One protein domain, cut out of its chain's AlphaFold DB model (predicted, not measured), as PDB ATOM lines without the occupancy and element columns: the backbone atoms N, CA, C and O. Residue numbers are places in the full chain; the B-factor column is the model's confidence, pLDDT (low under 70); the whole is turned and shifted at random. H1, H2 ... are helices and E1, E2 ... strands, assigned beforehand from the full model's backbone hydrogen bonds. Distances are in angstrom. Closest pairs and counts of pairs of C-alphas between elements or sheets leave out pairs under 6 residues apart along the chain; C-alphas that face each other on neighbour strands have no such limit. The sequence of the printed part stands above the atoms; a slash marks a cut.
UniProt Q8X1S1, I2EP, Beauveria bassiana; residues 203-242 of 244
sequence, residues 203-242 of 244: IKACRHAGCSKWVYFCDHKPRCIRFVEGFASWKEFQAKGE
ATOM      1  N   ILE A 203      18.220  47.983 127.459       92.75
ATOM      2  CA  ILE A 203      19.522  48.491 127.022       92.75
ATOM      3  C   ILE A 203      20.599  47.510 127.486       92.75
ATOM      4  O   ILE A 203      20.521  46.994 128.605       92.75
ATOM      5  N   LYS A 204      21.588  47.224 126.637       93.25
ATOM      6  CA  LYS A 204      22.782  46.443 126.997       93.25
ATOM      7  C   LYS A 204      24.034  47.094 126.432       93.25
ATOM      8  O   LYS A 204      23.957  47.757 125.408       93.25
ATOM      9  N   ALA A 205      25.181  46.883 127.068       93.62
ATOM     10  CA  ALA A 205      26.456  47.280 126.482       93.62
ATOM     11  C   ALA A 205      26.701  46.524 125.162       93.62
ATOM     12  O   ALA A 205      26.331  45.349 125.034       93.62
ATOM     13  N   CYS A 206      27.308  47.204 124.191       94.12
ATOM     14  CA  CYS A 206      27.747  46.592 122.945       94.12
ATOM     15  C   CYS A 206      28.787  45.490 123.209       94.12
ATOM     16  O   CYS A 206      29.580  45.576 124.144       94.12
ATOM     17  N   ARG A 207      28.772  44.433 122.387       94.50
ATOM     18  CA  ARG A 207      29.721  43.308 122.483       94.50
ATOM     19  C   ARG A 207      30.912  43.420 121.530       94.50
ATOM     20  O   ARG A 207      31.816  42.596 121.623       94.50
ATOM     21  N   HIS A 208      30.921  44.399 120.627       94.12
ATOM     22  CA  HIS A 208      32.055  44.640 119.738       94.12
ATOM     23  C   HIS A 208      33.280  45.085 120.553       94.12
ATOM     24  O   HIS A 208      33.168  45.936 121.439       94.12
ATOM     25  N   ALA A 209      34.451  44.512 120.263       94.75
ATOM     26  CA  ALA A 209      35.687  44.850 120.961       94.75
ATOM     27  C   ALA A 209      36.013  46.346 120.796       94.75
ATOM     28  O   ALA A 209      36.022  46.865 119.684       94.75
ATOM     29  N   GLY A 210      36.251  47.044 121.911       93.94
ATOM     30  CA  GLY A 210      36.546  48.482 121.919       93.94
ATOM     31  C   GLY A 210      35.338  49.408 121.722       93.94
ATOM     32  O   GLY A 210      35.513  50.624 121.705       93.94
ATOM     33  N   CYS A 211      34.113  48.883 121.604       93.75
ATOM     34  CA  CYS A 211      32.915  49.709 121.466       93.75
ATOM     35  C   CYS A 211      32.324  50.078 122.837       93.75
ATOM     36  O   CYS A 211      31.920  49.206 123.603       93.75
ATOM     37  N   SER A 212      32.213  51.377 123.126       92.12
ATOM     38  CA  SER A 212      31.611  51.907 124.362       92.12
ATOM     39  C   SER A 212      30.114  52.226 124.243       92.12
ATOM     40  O   SER A 212      29.531  52.822 125.148       92.12
ATOM     41  N   LYS A 213      29.492  51.890 123.109       93.94
ATOM     42  CA  LYS A 213      28.085  52.194 122.823       93.94
ATOM     43  C   LYS A 213      27.131  51.165 123.439       93.94
ATOM     44  O   LYS A 213      27.526  50.096 123.909       93.94
ATOM     45  N   TRP A 214      25.846  51.480 123.389       94.19
ATOM     46  CA  TRP A 214      24.750  50.682 123.919       94.19
ATOM     47  C   TRP A 214      23.909  50.081 122.794       94.19
ATOM     48  O   TRP A 214      23.614  50.751 121.818       94.19
ATOM     49  N   VAL A 215      23.461  48.839 122.940       91.56
ATOM     50  CA  VAL A 215      22.454  48.227 122.067       91.56
ATOM     51  C   VAL A 215      21.089  48.383 122.724       91.56
ATOM     52  O   VAL A 215      20.897  47.961 123.875       91.56
ATOM     53  N   TYR A 216      20.141  48.981 122.005       93.06
ATOM     54  CA  TYR A 216      18.784  49.202 122.489       93.06
ATOM     55  C   TYR A 216      17.771  48.273 121.812       93.06
ATOM     56  O   TYR A 216      17.639  48.228 120.594       93.06
ATOM     57  N   PHE A 217      17.008  47.540 122.621       92.69
ATOM     58  CA  PHE A 217      16.038  46.545 122.167       92.69
ATOM     59  C   PHE A 217      14.617  47.074 122.361       92.69
ATOM     60  O   PHE A 217      14.103  47.121 123.490       92.69
ATOM     61  N   CYS A 218      13.990  47.473 121.257       95.31
ATOM     62  CA  CYS A 218      12.593  47.875 121.194       95.31
ATOM     63  C   CYS A 218      12.101  47.823 119.744       95.31
ATOM     64  O   CYS A 218      12.576  48.605 118.921       95.31
ATOM     65  N   ASP A 219      11.119  46.958 119.487       94.81
ATOM     66  CA  ASP A 219      10.532  46.757 118.154       94.81
ATOM     67  C   ASP A 219       9.256  47.593 117.938       94.81
ATOM     68  O   ASP A 219       8.635  47.550 116.876       94.81
ATOM     69  N   HIS A 220       8.827  48.351 118.953       95.81
ATOM     70  CA  HIS A 220       7.654  49.216 118.851       95.81
ATOM     71  C   HIS A 220       7.920  50.415 117.945       95.81
ATOM     72  O   HIS A 220       9.022  50.961 117.921       95.81
ATOM     73  N   LYS A 221       6.864  50.886 117.280       95.12
ATOM     74  CA  LYS A 221       6.864  52.121 116.492       95.12
ATOM     75  C   LYS A 221       5.771  53.057 117.036       95.12
ATOM     76  O   LYS A 221       4.607  52.672 116.990       95.12
ATOM     77  N   PRO A 222       6.110  54.232 117.605       95.12
ATOM     78  CA  PRO A 222       7.466  54.698 117.916       95.12
ATOM     79  C   PRO A 222       8.138  53.837 118.998       95.12
ATOM     80  O   PRO A 222       7.456  53.188 119.806       95.12
ATOM     81  N   ARG A 223       9.477  53.853 119.030       95.62
ATOM     82  CA  ARG A 223      10.267  53.126 120.035       95.62
ATOM     83  C   ARG A 223       9.991  53.682 121.433       95.62
ATOM     84  O   ARG A 223       9.741  54.872 121.617       95.62
ATOM     85  N   CYS A 224      10.039  52.810 122.437       97.00
ATOM     86  CA  CYS A 224      10.021  53.230 123.836       97.00
ATOM     87  C   CYS A 224      11.236  54.123 124.128       97.00
ATOM     88  O   CYS A 224      12.255  54.039 123.444       97.00
ATOM     89  N   ILE A 225      11.151  54.930 125.178       96.06
ATOM     90  CA  ILE A 225      12.206  55.841 125.618       96.06
ATOM     91  C   ILE A 225      12.750  55.319 126.944       96.06
ATOM     92  O   ILE A 225      11.996  55.043 127.878       96.06
ATOM     93  N   ARG A 226      14.070  55.198 127.056       95.19
ATOM     94  CA  ARG A 226      14.730  54.833 128.311       95.19
ATOM     95  C   ARG A 226      15.853  55.798 128.589       95.19
ATOM     96  O   ARG A 226      16.711  55.982 127.739       95.19
ATOM     97  N   PHE A 227      15.823  56.386 129.780       95.06
ATOM     98  CA  PHE A 227      16.893  57.258 130.230       95.06
ATOM     99  C   PHE A 227      18.220  56.496 130.242       95.06
ATOM    100  O   PHE A 227      18.297  55.388 130.776       95.06
ATOM    101  N   VAL A 228      19.237  57.123 129.661       93.25
ATOM    102  CA  VAL A 228      20.619  56.654 129.679       93.25
ATOM    103  C   VAL A 228      21.471  57.793 130.203       93.25
ATOM    104  O   VAL A 228      21.428  58.902 129.668       93.25
ATOM    105  N   GLU A 229      22.219  57.519 131.266       94.00
ATOM    106  CA  GLU A 229      23.127  58.490 131.863       94.00
ATOM    107  C   GLU A 229      24.212  58.910 130.859       94.00
ATOM    108  O   GLU A 229      24.656  58.112 130.032       94.00
ATOM    109  N   GLY A 230      24.605  60.184 130.904       94.31
ATOM    110  CA  GLY A 230      25.591  60.764 129.984       94.31
ATOM    111  C   GLY A 230      25.023  61.319 128.672       94.31
ATOM    112  O   GLY A 230      25.780  61.895 127.898       94.31
ATOM    113  N   PHE A 231      23.712  61.209 128.426       95.44
ATOM    114  CA  PHE A 231      23.053  61.787 127.247       95.44
ATOM    115  C   PHE A 231      21.983  62.805 127.657       95.44
ATOM    116  O   PHE A 231      21.185  62.552 128.563       95.44
ATOM    117  N   ALA A 232      21.914  63.946 126.966       95.19
ATOM    118  CA  ALA A 232      20.984  65.026 127.297       95.19
ATOM    119  C   ALA A 232      19.546  64.749 126.831       95.19
ATOM    120  O   ALA A 232      18.600  65.336 127.354       95.19
ATOM    121  N   SER A 233      19.357  63.870 125.842       94.69
ATOM    122  CA  SER A 233      18.033  63.528 125.314       94.69
ATOM    123  C   SER A 233      17.996  62.152 124.650       94.69
ATOM    124  O   SER A 233      19.031  61.596 124.280       94.69
ATOM    125  N   TRP A 234      16.779  61.651 124.404       94.00
ATOM    126  CA  TRP A 234      16.559  60.428 123.625       94.00
ATOM    127  C   TRP A 234      17.180  60.502 122.227       94.00
ATOM    128  O   TRP A 234      17.873  59.584 121.804       94.00
ATOM    129  N   LYS A 235      17.004  61.638 121.545       93.12
ATOM    130  CA  LYS A 235      17.556  61.867 120.207       93.12
ATOM    131  C   LYS A 235      19.086  61.841 120.209       93.12
ATOM    132  O   LYS A 235      19.694  61.318 119.281       93.12
ATOM    133  N   GLU A 236      19.713  62.391 121.249       95.50
ATOM    134  CA  GLU A 236      21.170  62.341 121.380       95.50
ATOM    135  C   GLU A 236      21.668  60.916 121.638       95.50
ATOM    136  O   GLU A 236      22.646  60.495 121.019       95.50
ATOM    137  N   PHE A 237      20.980  60.160 122.499       95.00
ATOM    138  CA  PHE A 237      21.290  58.750 122.721       95.00
ATOM    139  C   PHE A 237      21.201  57.944 121.419       95.00
ATOM    140  O   PHE A 237      22.152  57.243 121.088       95.00
ATOM    141  N   GLN A 238      20.131  58.100 120.637       92.69
ATOM    142  CA  GLN A 238      19.995  57.418 119.344       92.69
ATOM    143  C   GLN A 238      21.126  57.790 118.370       92.69
ATOM    144  O   GLN A 238      21.644  56.932 117.667       92.69
ATOM    145  N   ALA A 239      21.540  59.060 118.341       93.62
ATOM    146  CA  ALA A 239      22.559  59.531 117.404       93.62
ATOM    147  C   ALA A 239      23.995  59.129 117.790       93.62
ATOM    148  O   ALA A 239      24.823  58.874 116.918       93.62
ATOM    149  N   LYS A 240      24.320  59.130 119.088       94.19
ATOM    150  CA  LYS A 240      25.707  58.996 119.575       94.19
ATOM    151  C   LYS A 240      25.936  57.756 120.435       94.19
ATOM    152  O   LYS A 240      27.037  57.208 120.441       94.19
ATOM    153  N   GLY A 241      24.921  57.357 121.193       90.12
ATOM    154  CA  GLY A 241      24.997  56.319 122.215       90.12
ATOM    155  C   GLY A 241      24.593  54.936 121.741       90.12
ATOM    156  O   GLY A 241      25.049  53.956 122.327       90.12
ATOM    157  N   GLU A 242      23.774  54.843 120.697       90.81
ATOM    158  CA  GLU A 242      23.296  53.571 120.165       90.81
ATOM    159  C   GLU A 242      24.329  52.958 119.203       90.81
ATOM    160  O   GLU A 242      24.841  53.609 118.286       90.81
TER     161      GLU A 242
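Overview. This is residues 203 to 242 of the 244 residues of the protein "I2EP" of Beauveria bassiana (UniProt Q8X1S1). With little regular structure, this is a small two-stranded hairpin, E1 and E2, with one short helix, H1, beside E2 and a long loop, residues 218 to 233, leading from E2 round to H1. The printed part has 40 residues, with named elements in the order E1, E2, H1; the class is mixed, with 15 residues in named elements. It is only just compact, close to loose, with a radius of gyration of the C-alphas of 10.3 A and spans of 30 by 22 by 14 A.

Along the chain. E2, residues 214 to 217, is 9.8 A long. E1, residues 203 to 205, begins at C-alpha 203 (19.522, 48.491, 127.022). H1, residues 234 to 241, is 9.5 A long and ends at C-alpha 241 (24.997, 56.319, 122.215).

Arrangement. E1 and E2 form an antiparallel hairpin at 146 degrees, with N 204 and O 215 within hydrogen-bond range at 2.9 A. The closest C-alphas of E2 and H1, those of Trp 214 and Gly 241, are 5.9 A apart. E1 and H1 are apart. In H1 every O i to N i+4 pair is within hydrogen-bond range.

Size, cuts and confidence. The C-alphas farthest apart, those of Gly 210 and Lys 221, are 30.4 A apart. The link E2 to H1 is long. The printed part has no cut, and no printed residue is under 70 in pLDDT.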